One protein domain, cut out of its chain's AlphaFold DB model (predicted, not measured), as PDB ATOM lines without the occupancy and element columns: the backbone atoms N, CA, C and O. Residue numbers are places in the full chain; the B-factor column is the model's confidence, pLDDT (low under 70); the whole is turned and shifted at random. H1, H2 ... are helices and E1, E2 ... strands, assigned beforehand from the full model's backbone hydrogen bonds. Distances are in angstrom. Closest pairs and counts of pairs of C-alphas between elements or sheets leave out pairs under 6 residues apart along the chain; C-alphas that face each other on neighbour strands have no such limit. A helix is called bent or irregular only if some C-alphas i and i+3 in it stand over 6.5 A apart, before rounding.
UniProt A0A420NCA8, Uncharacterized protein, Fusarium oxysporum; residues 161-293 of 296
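Overview. This is residues 161 to 293 of the 296 residues of an uncharacterized protein of Fusarium oxysporum (UniProt A0A420NCA8). A twisted sheet of four strands has the long helix H5 running along one of its faces, over E2 and E4, and H6 packs on H5 with its first turns before its last part, within residues 283 to 293, sticks out from the body as an arm. H2 lies near the beginning of E4, H1 and H4 lie near its end, and H3 runs from beside H2 to the first residues of E3. The printed part has 133 residues with six named helices and four named strands, in the order H1 E1 E2 H2 H3 E3 E4 H4 H5 H6. The sheet order is E1 E2 E4 E3, all antiparallel, and the class is mixed, helices and strands. The whole is compact, with a radius of gyration of the C-alphas of 15.0 A and spans of 43 by 35 by 29 A.

Arrangement. H1, residues 161 to 171, is on the sheet and stands at the sheet's level, at a height over the sheet of 3.5 A, on a local plane that 6 C-alphas only just suffice to fit. E1, residues 180 to 182, and E2, residues 185 to 187, form an antiparallel hairpin, with N 181 and O 185 within hydrogen-bond range at 3.0 A. H2, residues 194 to 199, only grazes the sheet, with its residues 194 to 198. H3, residues 201 to 211, touches H2 only at the corner; their closest C-alphas, of Leu 199 and Tyr 206, are 4.9 A apart. H3 is irregular, with C-alphas 202 and 205 8.5 A apart, and only grazes the sheet. E3, residues 217 to 224, and E4, residues 227 to 235, form an antiparallel hairpin, with N 220 and O 232 2.9 A apart and N 232 and O 220 2.8 A apart. E4 bends by 52 degrees at residue 230. E4 is also antiparallel to E2, with N 186 and O 231 2.8 A apart. E2, H2, H3 and E3 make a split strand-helix-strand unit, two strands running the same way with E4 between them, and its crossover is right-handed. H4, residues 237 to 242, only grazes the sheet and is irregular, with C-alphas 238 and 241 8.1 A apart. H5, residues 246 to 267, is on one face of the sheet, making two layers, a helix over a sheet. Its height over the sheet is 8.3 A, and on the local plane it stands at 1 degrees to E4, along the strands; the closest C-alphas of H5 and E4, of Val 252 and Gly 234, are 5.7 A apart. H6, residues 274 to 291, is not on the sheet. Its residues 274 to 281 alone touch H5, at a steep tilt of 65 degrees, opposite ways, with the C-alphas of Trp 262 and His 277 closest at 6.1 A. Its residues 274 to 275 alone touch H3, with the C-alphas of Val 205 and Ala 275 closest at 5.9 A. Every O i to N i+4 pair is within hydrogen-bond range in H1, H5 and H6, against 1 of 2 in H2, 1 of 7 in H3 and 0 of 2 in H4; of the O i to N i+3 pairs, 5 of 8 are in range in H3 and 2 of 3 in H4.

Along the chain. H1 begins at C-alpha 161, (-37.842, -47.985, 19.337), and is 15.3 A long. E1 and E2 measure 5.8 A and 6.7 A, H2 6.6 A and H3 17.8 A. E3 is 23.2 A long and E4 23.6 A. H4 measures 9.4 A. H5 runs 31.7 A from C-alpha 246, (-36.385, -32.061, 22.678). H6 is 25.7 A long and ends at C-alpha 291, (-45.727, -10.887, 8.051).

Size, cuts and confidence. The C-alphas of Asp 225 and Thr 293, the two farthest apart, are 51.5 A apart. Residues 283 to 293, of which 283 to 291 belong to H6, stand free. The printed part has no cut, and no link is long. The mean pLDDT of the printed part is 84.6, and residues 285 to 293 are under 70.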
ATOM      1  N   ALA A 161     -37.789 -48.202  17.892       92.31
ATOM      2  CA  ALA A 161     -37.842 -47.985  19.337       92.31
ATOM      3  C   ALA A 161     -37.840 -46.488  19.681       92.31
ATOM      4  O   ALA A 161     -38.652 -46.042  20.487       92.31
ATOM      5  N   LYS A 162     -36.996 -45.695  19.006       90.94
ATOM      6  CA  LYS A 162     -36.962 -44.241  19.208       90.94
ATOM      7  C   LYS A 162     -38.169 -43.534  18.608       90.94
ATOM      8  O   LYS A 162     -38.708 -42.640  19.244       90.94
ATOM      9  N   ARG A 163     -38.660 -43.961  17.441       93.94
ATOM     10  CA  ARG A 163     -39.927 -43.440  16.898       93.94
ATOM     11  C   ARG A 163     -41.089 -43.671  17.868       93.94
ATOM     12  O   ARG A 163     -41.904 -42.773  18.041       93.94
ATOM     13  N   LYS A 164     -41.147 -44.841  18.512       92.94
ATOM     14  CA  LYS A 164     -42.167 -45.182  19.511       92.94
ATOM     15  C   LYS A 164     -42.067 -44.303  20.758       92.94
ATOM     16  O   LYS A 164     -43.071 -43.727  21.149       92.94
ATOM     17  N   GLU A 165     -40.866 -44.125  21.299       90.56
ATOM     18  CA  GLU A 165     -40.629 -43.236  22.444       90.56
ATOM     19  C   GLU A 165     -41.074 -41.794  22.154       90.56
ATOM     20  O   GLU A 165     -41.806 -41.191  22.935       90.56
ATOM     21  N   ILE A 166     -40.692 -41.254  20.990       88.81
ATOM     22  CA  ILE A 166     -41.113 -39.911  20.569       88.81
ATOM     23  C   ILE A 166     -42.630 -39.872  20.349       88.81
ATOM     24  O   ILE A 166     -43.265 -38.870  20.633       88.81
ATOM     25  N   TRP A 167     -43.245 -40.935  19.835       89.06
ATOM     26  CA  TRP A 167     -44.689 -40.963  19.607       89.06
ATOM     27  C   TRP A 167     -45.477 -40.929  20.917       89.06
ATOM     28  O   TRP A 167     -46.438 -40.171  21.027       89.06
ATOM     29  N   GLU A 168     -45.063 -41.724  21.903       87.50
ATOM     30  CA  GLU A 168     -45.700 -41.809  23.220       87.50
ATOM     31  C   GLU A 168     -45.616 -40.478  23.978       87.50
ATOM     32  O   GLU A 168     -46.618 -40.026  24.523       87.50
ATOM     33  N   ASP A 169     -44.478 -39.783  23.913       81.88
ATOM     34  CA  ASP A 169     -44.308 -38.430  24.474       81.88
ATOM     35  C   ASP A 169     -45.306 -37.409  23.887       81.88
ATOM     36  O   ASP A 169     -45.739 -36.449  24.523       81.88
ATOM     37  N   VAL A 170     -45.711 -37.629  22.640       77.69
ATOM     38  CA  VAL A 170     -46.429 -36.652  21.822       77.69
ATOM     39  C   VAL A 170     -47.931 -36.901  21.778       77.69
ATOM     40  O   VAL A 170     -48.732 -35.963  21.830       77.69
ATOM     41  N   TYR A 171     -48.309 -38.160  21.605       79.62
ATOM     42  CA  TYR A 171     -49.682 -38.596  21.393       79.62
ATOM     43  C   TYR A 171     -50.182 -39.502  22.525       79.62
ATOM     44  O   TYR A 171     -51.388 -39.757  22.576       79.62
ATOM     45  N   GLY A 172     -49.308 -39.941  23.439       81.19
ATOM     46  CA  GLY A 172     -49.624 -40.926  24.472       81.19
ATOM     47  C   GLY A 172     -50.026 -42.273  23.874       81.19
ATOM     48  O   GLY A 172     -49.623 -42.628  22.766       81.19
ATOM     49  N   ASP A 173     -50.919 -42.972  24.570       81.00
ATOM     50  CA  ASP A 173     -51.447 -44.286  24.170       81.00
ATOM     51  C   ASP A 173     -52.551 -44.214  23.099       81.00
ATOM     52  O   ASP A 173     -53.378 -45.120  22.962       81.00
ATOM     53  N   LYS A 174     -52.631 -43.113  22.343       75.31
ATOM     54  CA  LYS A 174     -53.667 -42.969  21.318       75.31
ATOM     55  C   LYS A 174     -53.457 -44.008  20.210       75.31
ATOM     56  O   LYS A 174     -52.344 -44.113  19.687       75.31
ATOM     57  N   PRO A 175     -54.519 -44.734  19.807       76.50
ATOM     58  CA  PRO A 175     -54.427 -45.673  18.700       76.50
ATOM     59  C   PRO A 175     -54.082 -44.942  17.400       76.50
ATOM     60  O   PRO A 175     -54.383 -43.755  17.226       76.50
ATOM     61  N   TYR A 176     -53.446 -45.664  16.478       83.31
ATOM     62  CA  TYR A 176     -53.214 -45.161  15.131       83.31
ATOM     63  C   TYR A 176     -54.534 -45.115  14.362       83.31
ATOM     64  O   TYR A 176     -55.315 -46.068  14.387       83.31
ATOM     65  N   ASN A 177     -54.772 -44.006  13.664       78.06
ATOM     66  CA  ASN A 177     -56.019 -43.758  12.954       78.06
ATOM     67  C   ASN A 177     -55.735 -43.471  11.475       78.06
ATOM     68  O   ASN A 177     -54.782 -42.763  11.142       78.06
ATOM     69  N   GLY A 178     -56.623 -43.936  10.595       84.25
ATOM     70  CA  GLY A 178     -56.579 -43.612   9.167       84.25
ATOM     71  C   GLY A 178     -55.356 -44.201   8.465       84.25
ATOM     72  O   GLY A 178     -55.156 -45.409   8.490       84.25
ATOM     73  N   ASP A 179     -54.566 -43.342   7.819       89.25
ATOM     74  CA  ASP A 179     -53.380 -43.746   7.052       89.25
ATOM     75  C   ASP A 179     -52.136 -43.966   7.938       89.25
ATOM     76  O   ASP A 179     -51.090 -44.370   7.440       89.25
ATOM     77  N   VAL A 180     -52.206 -43.695   9.245       92.12
ATOM     78  CA  VAL A 180     -51.082 -43.928  10.164       92.12
ATOM     79  C   VAL A 180     -51.029 -45.412  10.517       92.12
ATOM     80  O   VAL A 180     -51.981 -45.943  11.083       92.12
ATOM     81  N   VAL A 181     -49.919 -46.080  10.196       92.19
ATOM     82  CA  VAL A 181     -49.747 -47.535  10.401       92.19
ATOM     83  C   VAL A 181     -48.714 -47.873  11.480       92.19
ATOM     84  O   VAL A 181     -48.564 -49.034  11.848       92.19
ATOM     85  N   GLY A 182     -48.035 -46.861  12.023       92.50
ATOM     86  CA  GLY A 182     -47.084 -46.996  13.122       92.50
ATOM     87  C   GLY A 182     -46.543 -45.643  13.605       92.50
ATOM     88  O   GLY A 182     -46.924 -44.597  13.069       92.50
ATOM     89  N   PRO A 183     -45.637 -45.635  14.604       93.38
ATOM     90  CA  PRO A 183     -45.019 -44.413  15.116       93.38
ATOM     91  C   PRO A 183     -44.282 -43.662  14.005       93.38
ATOM     92  O   PRO A 183     -43.255 -44.134  13.520       93.38
ATOM     93  N   PHE A 184     -44.788 -42.495  13.600       94.69
ATOM     94  CA  PHE A 184     -44.225 -41.717  12.485       94.69
ATOM     95  C   PHE A 184     -44.116 -42.514  11.173       94.69
ATOM     96  O   PHE A 184     -43.186 -42.327  10.384       94.69
ATOM     97  N   GLU A 185     -45.072 -43.416  10.946       95.94
ATOM     98  CA  GLU A 185     -45.157 -44.248   9.752       95.94
ATOM     99  C   GLU A 185     -46.525 -44.113   9.085       95.94
ATOM    100  O   GLU A 185     -47.575 -44.328   9.698       95.94
ATOM    101  N   LEU A 186     -46.499 -43.745   7.808       95.25
ATOM    102  CA  LEU A 186     -47.665 -43.400   7.012       95.25
ATOM    103  C   LEU A 186     -47.850 -44.420   5.889       95.25
ATOM    104  O   LEU A 186     -47.027 -44.499   4.978       95.25
ATOM    105  N   GLY A 187     -48.934 -45.184   5.945       94.44
ATOM    106  CA  GLY A 187     -49.334 -46.113   4.899       94.44
ATOM    107  C   GLY A 187     -49.644 -45.380   3.597       94.44
ATOM    108  O   GLY A 187     -50.337 -44.360   3.580       94.44
ATOM    109  N   LEU A 188     -49.123 -45.903   2.491       93.25
ATOM    110  CA  LEU A 188     -49.335 -45.343   1.166       93.25
ATOM    111  C   LEU A 188     -50.497 -46.054   0.459       93.25
ATOM    112  O   LEU A 188     -50.564 -47.287   0.469       93.25
ATOM    113  N   PRO A 189     -51.399 -45.309  -0.209       90.00
ATOM    114  CA  PRO A 189     -52.388 -45.899  -1.101       90.00
ATOM    115  C   PRO A 189     -51.717 -46.741  -2.193       90.00
ATOM    116  O   PRO A 189     -50.681 -46.362  -2.742       90.00
ATOM    117  N   ARG A 190     -52.316 -47.885  -2.537       85.31
ATOM    118  CA  ARG A 190     -51.748 -48.830  -3.523       85.31
ATOM    119  C   ARG A 190     -51.637 -48.250  -4.934       85.31
ATOM    120  O   ARG A 190     -50.854 -48.746  -5.742       85.31
ATOM    121  N   ASP A 191     -52.462 -47.259  -5.228       86.12
ATOM    122  CA  ASP A 191     -52.567 -46.516  -6.479       86.12
ATOM    123  C   ASP A 191     -51.696 -45.248  -6.501       86.12
ATOM    124  O   ASP A 191     -51.579 -44.603  -7.543       86.12
ATOM    125  N   LEU A 192     -51.035 -44.903  -5.389       91.31
ATOM    126  CA  LEU A 192     -50.141 -43.753  -5.328       91.31
ATOM    127  C   LEU A 192     -48.960 -43.952  -6.282       91.31
ATOM    128  O   LEU A 192     -48.236 -44.951  -6.218       91.31
ATOM    129  N   TYR A 193     -48.715 -42.965  -7.148       90.75
ATOM    130  CA  TYR A 193     -47.635 -43.041  -8.127       90.75
ATOM    131  C   TYR A 193     -46.267 -42.736  -7.496       90.75
ATOM    132  O   TYR A 193     -45.643 -41.705  -7.748       90.75
ATOM    133  N   PHE A 194     -45.791 -43.655  -6.650       91.62
ATOM    134  CA  PHE A 194     -44.635 -43.464  -5.766       91.62
ATOM    135  C   PHE A 194     -43.370 -43.054  -6.521       91.62
ATOM    136  O   PHE A 194     -42.642 -42.149  -6.112       91.62
ATOM    137  N   ARG A 195     -43.142 -43.686  -7.678       89.38
ATOM    138  CA  ARG A 195     -41.981 -43.399  -8.521       89.38
ATOM    139  C   ARG A 195     -41.946 -41.948  -8.991       89.38
ATOM    140  O   ARG A 195     -40.862 -41.400  -9.098       89.38
ATOM    141  N   HIS A 196     -43.090 -41.326  -9.251       91.25
ATOM    142  CA  HIS A 196     -43.142 -39.932  -9.682       91.25
ATOM    143  C   HIS A 196     -43.174 -38.969  -8.492       91.25
ATOM    144  O   HIS A 196     -42.416 -38.005  -8.456       91.25
ATOM    145  N   LEU A 197     -44.014 -39.260  -7.498       93.94
ATOM    146  CA  LEU A 197     -44.321 -38.332  -6.412       93.94
ATOM    147  C   LEU A 197     -43.280 -38.305  -5.285       93.94
ATOM    148  O   LEU A 197     -43.157 -37.290  -4.600       93.94
ATOM    149  N   VAL A 198     -42.552 -39.406  -5.076       91.94
ATOM    150  CA  VAL A 198     -41.564 -39.541  -3.991       91.94
ATOM    151  C   VAL A 198     -40.149 -39.670  -4.536       91.94
ATOM    152  O   VAL A 198     -39.252 -38.959  -4.090       91.94
ATOM    153  N   LEU A 199     -39.934 -40.550  -5.519       90.06
ATOM    154  CA  LEU A 199     -38.598 -40.751  -6.086       90.06
ATOM    155  C   LEU A 199     -38.268 -39.697  -7.145       90.06
ATOM    156  O   LEU A 199     -37.214 -39.068  -7.088       90.06
ATOM    157  N   GLY A 200     -39.175 -39.467  -8.089       87.94
ATOM    158  CA  GLY A 200     -38.909 -38.716  -9.309       87.94
ATOM    159  C   GLY A 200     -38.040 -39.492 -10.302       87.94
ATOM    160  O   GLY A 200     -37.476 -40.553 -10.003       87.94
ATOM    161  N   ASP A 201     -37.894 -38.940 -11.504       84.44
ATOM    162  CA  ASP A 201     -37.021 -39.523 -12.522       84.44
ATOM    163  C   ASP A 201     -35.579 -39.577 -12.024       84.44
ATOM    164  O   ASP A 201     -35.039 -38.596 -11.514       84.44
ATOM    165  N   LYS A 202     -34.960 -40.759 -12.136       84.50
ATOM    166  CA  LYS A 202     -33.612 -41.033 -11.607       84.50
ATOM    167  C   LYS A 202     -33.440 -40.630 -10.127       84.50
ATOM    168  O   LYS A 202     -32.339 -40.282  -9.717       84.50
ATOM    169  N   ASN A 203     -34.508 -40.709  -9.330       85.00
ATOM    170  CA  ASN A 203     -34.547 -40.329  -7.913       85.00
ATOM    171  C   ASN A 203     -34.351 -38.821  -7.639       85.00
ATOM    172  O   ASN A 203     -33.972 -38.442  -6.531       85.00
ATOM    173  N   ALA A 204     -34.599 -37.948  -8.623       85.19
ATOM    174  CA  ALA A 204     -34.352 -36.511  -8.496       85.19
ATOM    175  C   ALA A 204     -35.201 -35.810  -7.417       85.19
ATOM    176  O   ALA A 204     -34.736 -34.846  -6.812       85.19
ATOM    177  N   VAL A 205     -36.427 -36.276  -7.150       88.94
ATOM    178  CA  VAL A 205     -37.269 -35.731  -6.065       88.94
ATOM    179  C   VAL A 205     -36.678 -36.132  -4.718       88.94
ATOM    180  O   VAL A 205     -36.465 -35.272  -3.865       88.94
ATOM    181  N   TYR A 206     -36.332 -37.410  -4.550       89.31
ATOM    182  CA  TYR A 206     -35.755 -37.904  -3.301       89.31
ATOM    183  C   TYR A 206     -34.402 -37.249  -2.987       89.31
ATOM    184  O   TYR A 206     -34.154 -36.844  -1.855       89.31
ATOM    185  N   ALA A 207     -33.559 -37.045  -4.003       84.31
ATOM    186  CA  ALA A 207     -32.258 -36.393  -3.861       84.31
ATOM    187  C   ALA A 207     -32.339 -34.937  -3.360       84.31
ATOM    188  O   ALA A 207     -31.353 -34.420  -2.840       84.31
ATOM    189  N   ARG A 208     -33.497 -34.271  -3.488       87.38
ATOM    190  CA  ARG A 208     -33.722 -32.913  -2.964       87.38
ATOM    191  C   ARG A 208     -34.077 -32.893  -1.480       87.38
ATOM    192  O   ARG A 208     -33.890 -31.859  -0.844       87.38
ATOM    193  N   LEU A 209     -34.582 -33.998  -0.926       86.75
ATOM    194  CA  LEU A 209     -35.078 -34.033   0.451       86.75
ATOM    195  C   LEU A 209     -34.042 -33.608   1.499       86.75
ATOM    196  O   LEU A 209     -34.419 -32.802   2.345       86.75
ATOM    197  N   PRO A 210     -32.761 -34.029   1.444       82.81
ATOM    198  CA  PRO A 210     -31.767 -33.613   2.437       82.81
ATOM    199  C   PRO A 210     -31.560 -32.094   2.540       82.81
ATOM    200  O   PRO A 210     -31.154 -31.615   3.589       82.81
ATOM    201  N   GLY A 211     -31.845 -31.331   1.477       77.62
ATOM    202  CA  GLY A 211     -31.788 -29.863   1.497       77.62
ATOM    203  C   GLY A 211     -33.081 -29.186   1.969       77.62
ATOM    204  O   GLY A 211     -33.124 -27.963   2.081       77.62
ATOM    205  N   LEU A 212     -34.146 -29.959   2.200       83.88
ATOM    206  CA  LEU A 212     -35.478 -29.481   2.592       83.88
ATOM    207  C   LEU A 212     -35.872 -29.912   4.009       83.88
ATOM    208  O   LEU A 212     -36.772 -29.324   4.601       83.88
ATOM    209  N   ILE A 213     -35.225 -30.939   4.554       86.50
ATOM    210  CA  ILE A 213     -35.475 -31.429   5.909       86.50
ATOM    211  C   ILE A 213     -34.290 -31.104   6.811       86.50
ATOM    212  O   ILE A 213     -33.180 -30.868   6.339       86.50
ATOM    213  N   ASN A 214     -34.516 -31.106   8.123       84.81
ATOM    214  CA  ASN A 214     -33.419 -31.016   9.074       84.81
ATOM    215  C   ASN A 214     -32.442 -32.183   8.844       84.81
ATOM    216  O   ASN A 214     -32.862 -33.335   8.762       84.81
ATOM    217  N   HIS A 215     -31.147 -31.881   8.748       81.38
ATOM    218  CA  HIS A 215     -30.096 -32.844   8.411       81.38
ATOM    219  C   HIS A 215     -29.952 -34.009   9.407       81.38
ATOM    220  O   HIS A 215     -29.304 -35.001   9.081       81.38
ATOM    221  N   MET A 216     -30.532 -33.896  10.608       83.75
ATOM    222  CA  MET A 216     -30.598 -34.976  11.596       83.75
ATOM    223  C   MET A 216     -31.742 -35.965  11.344       83.75
ATOM    224  O   MET A 216     -31.844 -36.977  12.039       83.75
ATOM    225  N   LEU A 217     -32.622 -35.681  10.385       91.88
ATOM    226  CA  LEU A 217     -33.792 -36.487  10.071       91.88
ATOM    227  C   LEU A 217     -33.641 -37.213   8.742       91.88
ATOM    228  O   LEU A 217     -32.895 -36.811   7.852       91.88
ATOM    229  N   VAL A 218     -34.438 -38.261   8.587       93.94
ATOM    230  CA  VAL A 218     -34.563 -39.017   7.349       93.94
ATOM    231  C   VAL A 218     -36.031 -39.290   7.042       93.94
ATOM    232  O   VAL A 218     -36.844 -39.533   7.936       93.94
ATOM    233  N   VAL A 219     -36.348 -39.280   5.747       94.56
ATOM    234  CA  VAL A 219     -37.568 -39.877   5.199       94.56
ATOM    235  C   VAL A 219     -37.160 -41.125   4.424       94.56
ATOM    236  O   VAL A 219     -36.324 -41.057   3.519       94.56
ATOM    237  N   THR A 220     -37.735 -42.266   4.779       93.81
ATOM    238  CA  THR A 220     -37.519 -43.549   4.095       93.81
ATOM    239  C   THR A 220     -38.857 -44.239   3.833       93.81
ATOM    240  O   THR A 220     -39.912 -43.658   4.087       93.81
ATOM    241  N   TRP A 221     -38.841 -45.454   3.291       93.94
ATOM    242  CA  TRP A 221     -40.046 -46.232   3.025       93.94
ATOM    243  C   TRP A 221     -39.833 -47.726   3.233       93.94
ATOM    244  O   TRP A 221     -38.721 -48.237   3.107       93.94
ATOM    245  N   THR A 222     -40.930 -48.434   3.486       91.75
ATOM    246  CA  THR A 222     -40.959 -49.899   3.463       91.75
ATOM    247  C   THR A 222     -41.372 -50.409   2.088       91.75
ATOM    248  O   THR A 222     -42.046 -49.718   1.314       91.75
ATOM    249  N   ILE A 223     -40.974 -51.641   1.776       88.06
ATOM    250  CA  ILE A 223     -41.375 -52.340   0.557       88.06
ATOM    251  C   ILE A 223     -42.121 -53.612   0.959       88.06
ATOM    252  O   ILE A 223     -41.576 -54.448   1.672       88.06
ATOM    253  N   VAL A 224     -43.346 -53.767   0.459       85.50
ATOM    254  CA  VAL A 224     -44.159 -54.982   0.591       85.50
ATOM    255  C   VAL A 224     -44.549 -55.430  -0.813       85.50
ATOM    256  O   VAL A 224     -44.990 -54.619  -1.627       85.50
ATOM    257  N   ASP A 225     -44.319 -56.705  -1.132       85.19
ATOM    258  CA  ASP A 225     -44.591 -57.294  -2.454       85.19
ATOM    259  C   ASP A 225     -43.988 -56.499  -3.629       85.19
ATOM    260  O   ASP A 225     -44.597 -56.315  -4.685       85.19
ATOM    261  N   GLY A 226     -42.776 -55.970  -3.433       79.06
ATOM    262  CA  GLY A 226     -42.058 -55.192  -4.448       79.06
ATOM    263  C   GLY A 226     -42.612 -53.783  -4.694       79.06
ATOM    264  O   GLY A 226     -42.163 -53.113  -5.624       79.06
ATOM    265  N   LYS A 227     -43.557 -53.305  -3.874       85.25
ATOM    266  CA  LYS A 227     -44.119 -51.949  -3.940       85.25
ATOM    267  C   LYS A 227     -43.865 -51.187  -2.645       85.25
ATOM    268  O   LYS A 227     -43.845 -51.773  -1.568       85.25
ATOM    269  N   ALA A 228     -43.681 -49.872  -2.751       90.12
ATOM    270  CA  ALA A 228     -43.594 -49.012  -1.576       90.12
ATOM    271  C   ALA A 228     -44.922 -49.054  -0.807       90.12
ATOM    272  O   ALA A 228     -45.977 -48.826  -1.401       90.12
ATOM    273  N   ALA A 229     -44.860 -49.375   0.484       90.56
ATOM    274  CA  ALA A 229     -46.046 -49.627   1.304       90.56
ATOM    275  C   ALA A 229     -46.283 -48.543   2.361       90.56
ATOM    276  O   ALA A 229     -47.430 -48.184   2.616       90.56
ATOM    277  N   SER A 230     -45.220 -47.985   2.936       94.75
ATOM    278  CA  SER A 230     -45.308 -46.882   3.896       94.75
ATOM    279  C   SER A 230     -44.141 -45.912   3.745       94.75
ATOM    280  O   SER A 230     -43.069 -46.306   3.297       94.75
ATOM    281  N   LEU A 231     -44.347 -44.648   4.120       95.81
ATOM    282  CA  LEU A 231     -43.283 -43.677   4.381       95.81
ATOM    283  C   LEU A 231     -43.002 -43.619   5.878       95.81
ATOM    284  O   LEU A 231     -43.929 -43.552   6.679       95.81
ATOM    285  N   ILE A 232     -41.728 -43.570   6.242       96.50
ATOM    286  CA  ILE A 232     -41.273 -43.486   7.628       96.50
ATOM    287  C   ILE A 232     -40.484 -42.195   7.810       96.50
ATOM    288  O   ILE A 232     -39.579 -41.899   7.027       96.50
ATOM    289  N   VAL A 233     -40.803 -41.460   8.874       96.12
ATOM    290  CA  VAL A 233     -40.062 -40.281   9.328       96.12
ATOM    291  C   VAL A 233     -39.357 -40.611  10.637       96.12
ATOM    292  O   VAL A 233     -39.933 -41.230  11.531       96.12
ATOM    293  N   GLY A 234     -38.108 -40.182  10.785       95.25
ATOM    294  CA  GLY A 234     -37.420 -40.297  12.062       95.25
ATOM    295  C   GLY A 234     -36.026 -39.698  12.048       95.25
ATOM    296  O   GLY A 234     -35.612 -39.070  11.078       95.25
ATOM    297  N   VAL A 235     -35.313 -39.902  13.151       92.19
ATOM    298  CA  VAL A 235     -33.918 -39.476  13.301       92.19
ATOM    299  C   VAL A 235     -33.038 -40.372  12.438       92.19
ATOM    300  O   VAL A 235     -33.112 -41.599  12.559       92.19
ATOM    301  N   ASP A 236     -32.216 -39.772  11.579       89.81
ATOM    302  CA  ASP A 236     -31.239 -40.516  10.786       89.81
ATOM    303  C   ASP A 236     -30.334 -41.311  11.753       89.81
ATOM    304  O   ASP A 236     -29.838 -40.744  12.735       89.81
ATOM    305  N   PRO A 237     -30.123 -42.625  11.529       86.88
ATOM    306  CA  PRO A 237     -29.312 -43.475  12.401       86.88
ATOM    307  C   PRO A 237     -27.922 -42.922  12.744       86.88
ATOM    308  O   PRO A 237     -27.407 -43.214  13.828       86.88
ATOM    309  N   LYS A 238     -27.333 -42.089  11.875       82.12
ATOM    310  CA  LYS A 238     -26.072 -41.376  12.139       82.12
ATOM    311  C   LYS A 238     -26.161 -40.464  13.362       82.12
ATOM    312  O   LYS A 238     -25.193 -40.338  14.101       82.12
ATOM    313  N   TYR A 239     -27.336 -39.903  13.626       82.00
ATOM    314  CA  TYR A 239     -27.616 -38.997  14.738       82.00
ATOM    315  C   TYR A 239     -28.456 -39.668  15.826       82.00
ATOM    316  O   TYR A 239     -29.150 -38.993  16.583       82.00
ATOM    317  N   LYS A 240     -28.403 -41.003  15.965       82.31
ATOM    318  CA  LYS A 240     -29.189 -41.729  16.984       82.31
ATOM    319  C   LYS A 240     -28.966 -41.212  18.409       82.31
ATOM    320  O   LYS A 240     -29.905 -41.188  19.200       82.31
ATOM    321  N   ALA A 241     -27.748 -40.772  18.733       75.56
ATOM    322  CA  ALA A 241     -27.425 -40.204  20.043       75.56
ATOM    323  C   ALA A 241     -28.124 -38.857  20.279       75.56
ATOM    324  O   ALA A 241     -28.210 -38.402  21.415       75.56
ATOM    325  N   CYS A 242     -28.630 -38.240  19.209       75.00
ATOM    326  CA  CYS A 242     -29.369 -36.994  19.232       75.00
ATOM    327  C   CYS A 242     -30.892 -37.192  19.374       75.00
ATOM    328  O   CYS A 242     -31.637 -36.223  19.469       75.00
ATOM    329  N   SER A 243     -31.383 -38.434  19.410       79.44
ATOM    330  CA  SER A 243     -32.829 -38.714  19.427       79.44
ATOM    331  C   SER A 243     -33.547 -38.335  20.729       79.44
ATOM    332  O   SER A 243     -34.760 -38.123  20.721       79.44
ATOM    333  N   ASP A 244     -32.815 -38.209  21.836       79.31
ATOM    334  CA  ASP A 244     -33.393 -37.880  23.144       79.31
ATOM    335  C   ASP A 244     -33.562 -36.385  23.385       79.31
ATOM    336  O   ASP A 244     -34.174 -35.979  24.369       79.31
ATOM    337  N   TYR A 245     -33.074 -35.552  22.470       73.06
ATOM    338  CA  TYR A 245     -33.117 -34.117  22.674       73.06
ATOM    339  C   TYR A 245     -34.436 -33.513  22.187       73.06
ATOM    340  O   TYR A 245     -34.850 -33.798  21.058       73.06
ATOM    341  N   PRO A 246     -35.072 -32.631  22.988       74.81
ATOM    342  CA  PRO A 246     -36.385 -32.061  22.678       74.81
ATOM    343  C   PRO A 246     -36.485 -31.450  21.277       74.81
ATOM    344  O   PRO A 246     -37.474 -31.666  20.581       74.81
ATOM    345  N   TYR A 247     -35.429 -30.765  20.828       75.12
ATOM    346  CA  TYR A 247     -35.358 -30.184  19.487       75.12
ATOM    347  C   TYR A 247     -35.498 -31.227  18.371       75.12
ATOM    348  O   TYR A 247     -36.317 -31.082  17.469       75.12
ATOM    349  N   VAL A 248     -34.731 -32.316  18.445       80.12
ATOM    350  CA  VAL A 248     -34.765 -33.368  17.422       80.12
ATOM    351  C   VAL A 248     -36.132 -34.046  17.410       80.12
ATOM    352  O   VAL A 248     -36.701 -34.280  16.344       80.12
ATOM    353  N   ARG A 249     -36.706 -34.301  18.592       86.06
ATOM    354  CA  ARG A 249     -38.064 -34.844  18.728       86.06
ATOM    355  C   ARG A 249     -39.109 -33.928  18.094       86.06
ATOM    356  O   ARG A 249     -40.014 -34.398  17.406       86.06
ATOM    357  N   MET A 250     -38.974 -32.621  18.285       78.19
ATOM    358  CA  MET A 250     -39.835 -31.625  17.662       78.19
ATOM    359  C   MET A 250     -39.690 -31.610  16.140       78.19
ATOM    360  O   MET A 250     -40.704 -31.632  15.445       78.19
ATOM    361  N   GLU A 251     -38.471 -31.617  15.608       83.69
ATOM    362  CA  GLU A 251     -38.260 -31.627  14.160       83.69
ATOM    363  C   GLU A 251     -38.831 -32.906  13.521       83.69
ATOM    364  O   GLU A 251     -39.446 -32.830  12.455       83.69
ATOM    365  N   VAL A 252     -38.744 -34.065  14.198       90.81
ATOM    366  CA  VAL A 252     -39.448 -35.297  13.778       90.81
ATOM    367  C   VAL A 252     -40.956 -35.049  13.672       90.81
ATOM    368  O   VAL A 252     -41.557 -35.382  12.649       90.81
ATOM    369  N   ARG A 253     -41.578 -34.428  14.687       88.50
ATOM    370  CA  ARG A 253     -43.018 -34.095  14.674       88.50
ATOM    371  C   ARG A 253     -43.370 -33.115  13.556       88.50
ATOM    372  O   ARG A 253     -44.391 -33.292  12.893       88.50
ATOM    373  N   ARG A 254     -42.548 -32.087  13.343       85.31
ATOM    374  CA  ARG A 254     -42.768 -31.053  12.325       85.31
ATOM    375  C   ARG A 254     -42.752 -31.659  10.928       85.31
ATOM    376  O   ARG A 254     -43.720 -31.513  10.182       85.31
ATOM    377  N   LEU A 255     -41.701 -32.417  10.614       91.88
ATOM    378  CA  LEU A 255     -41.578 -33.124   9.345       91.88
ATOM    379  C   LEU A 255     -42.716 -34.135   9.156       91.88
ATOM    380  O   LEU A 255     -43.310 -34.207   8.083       91.88
ATOM    381  N   TRP A 256     -43.084 -34.870  10.206       93.75
ATOM    382  CA  TRP A 256     -44.211 -35.801  10.175       93.75
ATOM    383  C   TRP A 256     -45.530 -35.146   9.761       93.75
ATOM    384  O   TRP A 256     -46.227 -35.663   8.885       93.75
ATOM    385  N   LEU A 257     -45.866 -33.993  10.346       88.69
ATOM    386  CA  LEU A 257     -47.080 -33.256   9.993       88.69
ATOM    387  C   LEU A 257     -47.050 -32.768   8.541       88.69
ATOM    388  O   LEU A 257     -48.071 -32.840   7.856       88.69
ATOM    389  N   GLN A 258     -45.887 -32.335   8.046       91.75
ATOM    390  CA  GLN A 258     -45.720 -31.939   6.646       91.75
ATOM    391  C   GLN A 258     -45.898 -33.129   5.687       91.75
ATOM    392  O   GLN A 258     -46.581 -33.003   4.671       91.75
ATOM    393  N   ILE A 259     -45.370 -34.312   6.024       94.81
ATOM    394  CA  ILE A 259     -45.575 -35.540   5.234       94.81
ATOM    395  C   ILE A 259     -47.051 -35.974   5.246       94.81
ATOM    396  O   ILE A 259     -47.595 -36.346   4.202       94.81
ATOM    397  N   CYS A 260     -47.741 -35.861   6.386       92.69
ATOM    398  CA  CYS A 260     -49.184 -36.107   6.462       92.69
ATOM    399  C   CYS A 260     -49.981 -35.121   5.586       92.69
ATOM    400  O   CYS A 260     -50.910 -35.520   4.877       92.69
ATOM    401  N   GLY A 261     -49.612 -33.835   5.606       90.69
ATOM    402  CA  GLY A 261     -50.203 -32.789   4.767       90.69
ATOM    403  C   GLY A 261     -50.006 -33.045   3.271       90.69
ATOM    404  O   GLY A 261     -50.952 -32.910   2.485       90.69
ATOM    405  N   TRP A 262     -48.816 -33.503   2.883       95.88
ATOM    406  CA  TRP A 262     -48.525 -33.924   1.517       95.88
ATOM    407  C   TRP A 262     -49.441 -35.071   1.074       95.88
ATOM    408  O   TRP A 262     -50.119 -34.941   0.053       95.88
ATOM    409  N   LEU A 263     -49.540 -36.156   1.855       94.31
ATOM    410  CA  LEU A 263     -50.380 -37.297   1.472       94.31
ATOM    411  C   LEU A 263     -51.853 -36.893   1.358       94.31
ATOM    412  O   LEU A 263     -52.531 -37.289   0.410       94.31
ATOM    413  N   LYS A 264     -52.347 -36.057   2.278       91.69
ATOM    414  CA  LYS A 264     -53.703 -35.498   2.196       91.69
ATOM    415  C   LYS A 264     -53.923 -34.745   0.879       91.69
ATOM    416  O   LYS A 264     -54.959 -34.921   0.247       91.69
ATOM    417  N   THR A 265     -52.941 -33.953   0.456       90.94
ATOM    418  CA  THR A 265     -52.987 -33.177  -0.794       90.94
ATOM    419  C   THR A 265     -53.032 -34.099  -2.017       90.94
ATOM    420  O   THR A 265     -53.844 -33.883  -2.918       90.94
ATOM    421  N   VAL A 266     -52.234 -35.173  -2.019       93.44
ATOM    422  CA  VAL A 266     -52.230 -36.200  -3.078       93.44
ATOM    423  C   VAL A 266     -53.555 -36.964  -3.136       93.44
ATOM    424  O   VAL A 266     -54.114 -37.139  -4.215       93.44
ATOM    425  N   LYS A 267     -54.118 -37.357  -1.985       89.12
ATOM    426  CA  LYS A 267     -55.422 -38.047  -1.909       89.12
ATOM    427  C   LYS A 267     -56.592 -37.185  -2.393       89.12
ATOM    428  O   LYS A 267     -57.621 -37.723  -2.781       89.12
ATOM    429  N   GLN A 268     -56.436 -35.862  -2.402       91.38
ATOM    430  CA  GLN A 268     -57.393 -34.924  -3.001       91.38
ATOM    431  C   GLN A 268     -57.242 -34.794  -4.529       91.38
ATOM    432  O   GLN A 268     -57.938 -33.990  -5.142       91.38
ATOM    433  N   GLY A 269     -56.350 -35.573  -5.149       89.69
ATOM    434  CA  GLY A 269     -56.130 -35.605  -6.596       89.69
ATOM    435  C   GLY A 269     -55.027 -34.669  -7.093       89.69
ATOM    436  O   GLY A 269     -54.805 -34.583  -8.299       89.69
ATOM    437  N   ASN A 270     -54.313 -33.973  -6.202       90.38
ATOM    438  CA  ASN A 270     -53.227 -33.085  -6.611       90.38
ATOM    439  C   ASN A 270     -51.951 -33.879  -6.909       90.38
ATOM    440  O   ASN A 270     -51.468 -34.648  -6.079       90.38
ATOM    441  N   ASN A 271     -51.342 -33.623  -8.064       92.00
ATOM    442  CA  ASN A 271     -50.080 -34.243  -8.457       92.00
ATOM    443  C   ASN A 271     -48.881 -33.412  -7.957       92.00
ATOM    444  O   ASN A 271     -48.182 -32.785  -8.751       92.00
ATOM    445  N   VAL A 272     -48.684 -33.345  -6.635       94.81
ATOM    446  CA  VAL A 272     -47.572 -32.605  -6.007       94.81
ATOM    447  C   VAL A 272     -46.535 -33.567  -5.439       94.81
ATOM    448  O   VAL A 272     -46.868 -34.481  -4.680       94.81
ATOM    449  N   THR A 273     -45.263 -33.373  -5.788       96.44
ATOM    450  CA  THR A 273     -44.184 -34.198  -5.232       96.44
ATOM    451  C   THR A 273     -43.967 -33.882  -3.754       96.44
ATOM    452  O   THR A 273     -44.256 -32.775  -3.289       96.44
ATOM    453  N   VAL A 274     -43.427 -34.839  -3.002       95.25
ATOM    454  CA  VAL A 274     -43.097 -34.619  -1.586       95.25
ATOM    455  C   VAL A 274     -42.092 -33.474  -1.418       95.25
ATOM    456  O   VAL A 274     -42.262 -32.631  -0.543       95.25
ATOM    457  N   ALA A 275     -41.096 -33.372  -2.305       93.19
ATOM    458  CA  ALA A 275     -40.102 -32.302  -2.254       93.19
ATOM    459  C   ALA A 275     -40.721 -30.924  -2.526       93.19
ATOM    460  O   ALA A 275     -40.392 -29.961  -1.838       93.19
ATOM    461  N   ASP A 276     -41.635 -30.812  -3.492       92.62
ATOM    462  CA  ASP A 276     -42.272 -29.526  -3.798       92.62
ATOM    463  C   ASP A 276     -43.247 -29.106  -2.696       92.62
ATOM    464  O   ASP A 276     -43.300 -27.931  -2.338       92.62
ATOM    465  N   HIS A 277     -43.964 -30.057  -2.091       94.81
ATOM    466  CA  HIS A 277     -44.805 -29.772  -0.930       94.81
ATOM    467  C   HIS A 277     -43.979 -29.253   0.255       94.81
ATOM    468  O   HIS A 277     -44.335 -28.235   0.847       94.81
ATOM    469  N   LEU A 278     -42.851 -29.900   0.564       91.12
ATOM    470  CA  LEU A 278     -41.944 -29.461   1.628       91.12
ATOM    471  C   LEU A 278     -41.309 -28.100   1.318       91.12
ATOM    472  O   LEU A 278     -41.245 -27.237   2.190       91.12
ATOM    473  N   ALA A 279     -40.891 -27.864   0.071       88.69
ATOM    474  CA  ALA A 279     -40.364 -26.569  -0.354       88.69
ATOM    475  C   ALA A 279     -41.410 -25.451  -0.211       88.69
ATOM    476  O   ALA A 279     -41.088 -24.359   0.261       88.69
ATOM    477  N   ASN A 280     -42.668 -25.727  -0.562       87.38
ATOM    478  CA  ASN A 280     -43.766 -24.782  -0.381       87.38
ATOM    479  C   ASN A 280     -44.036 -24.511   1.099       87.38
ATOM    480  O   ASN A 280     -44.136 -23.348   1.472       87.38
ATOM    481  N   ALA A 281     -44.069 -25.544   1.947       83.19
ATOM    482  CA  ALA A 281     -44.219 -25.377   3.391       83.19
ATOM    483  C   ALA A 281     -43.104 -24.488   3.972       83.19
ATOM    484  O   ALA A 281     -43.387 -23.508   4.657       83.19
ATOM    485  N   LEU A 282     -41.845 -24.745   3.598       75.38
ATOM    486  CA  LEU A 282     -40.701 -23.919   3.992       75.38
ATOM    487  C   LEU A 282     -40.823 -22.462   3.526       75.38
ATOM    488  O   LEU A 282     -40.411 -21.550   4.243       75.38
ATOM    489  N   ASN A 283     -41.348 -22.228   2.322       72.81
ATOM    490  CA  ASN A 283     -41.525 -20.883   1.775       72.81
ATOM    491  C   ASN A 283     -42.702 -20.143   2.423       72.81
ATOM    492  O   ASN A 283     -42.577 -18.955   2.715       72.81
ATOM    493  N   SER A 284     -43.811 -20.831   2.700       72.31
ATOM    494  CA  SER A 284     -44.954 -20.274   3.429       72.31
ATOM    495  C   SER A 284     -44.571 -19.888   4.858       72.31
ATOM    496  O   SER A 284     -44.909 -18.795   5.306       72.31
ATOM    497  N   GLU A 285     -43.773 -20.712   5.538       63.34
ATOM    498  CA  GLU A 285     -43.200 -20.393   6.851       63.34
ATOM    499  C   GLU A 285     -42.283 -19.161   6.794       63.34
ATOM    500  O   GLU A 285     -42.374 -18.281   7.647       63.34
ATOM    501  N   LYS A 286     -41.438 -19.043   5.757       58.16
ATOM    502  CA  LYS A 286     -40.614 -17.840   5.534       58.16
ATOM    503  C   LYS A 286     -41.459 -16.595   5.266       58.16
ATOM    504  O   LYS A 286     -41.061 -15.508   5.672       58.16
ATOM    505  N   SER A 287     -42.593 -16.727   4.572       43.81
ATOM    506  CA  SER A 287     -43.497 -15.596   4.339       43.81
ATOM    507  C   SER A 287     -44.241 -15.181   5.602       43.81
ATOM    508  O   SER A 287     -44.302 -13.993   5.877       43.81
ATOM    509  N   LEU A 288     -44.723 -16.127   6.414       43.31
ATOM    510  CA  LEU A 288     -45.389 -15.833   7.688       43.31
ATOM    511  C   LEU A 288     -44.432 -15.140   8.668       43.31
ATOM    512  O   LEU A 288     -44.788 -14.113   9.231       43.31
ATOM    513  N   ALA A 289     -43.173 -15.584   8.740       40.03
ATOM    514  CA  ALA A 289     -42.134 -14.901   9.515       40.03
ATOM    515  C   ALA A 289     -41.814 -13.471   9.019       40.03
ATOM    516  O   ALA A 289     -41.264 -12.673   9.771       40.03
ATOM    517  N   ARG A 290     -42.147 -13.131   7.763       35.34
ATOM    518  CA  ARG A 290     -42.059 -11.763   7.214       35.34
ATOM    519  C   ARG A 290     -43.331 -10.936   7.420       35.34
ATOM    520  O   ARG A 290     -43.275  -9.735   7.192       35.34
ATOM    521  N   PHE A 291     -44.454 -11.561   7.773       30.38
ATOM    522  CA  PHE A 291     -45.727 -10.887   8.051       30.38
ATOM    523  C   PHE A 291     -45.987 -10.712   9.555       30.38
ATOM    524  O   PHE A 291     -46.691  -9.779   9.917       30.38
ATOM    525  N   ASP A 292     -45.335 -11.489  10.429       27.98
ATOM    526  CA  ASP A 292     -45.303 -11.263  11.890       27.98
ATOM    527  C   ASP A 292     -44.551  -9.972  12.308       27.98
ATOM    528  O   ASP A 292     -44.344  -9.712  13.494       27.98
ATOM    529  N   THR A 293     -44.136  -9.140  11.348       35.97
ATOM    530  CA  THR A 293     -43.574  -7.800  11.568       35.97
ATOM    531  C   THR A 293     -44.595  -6.663  11.437       35.97
ATOM    532  O   THR A 293     -44.187  -5.505  11.505       35.97
TER     533      THR A 293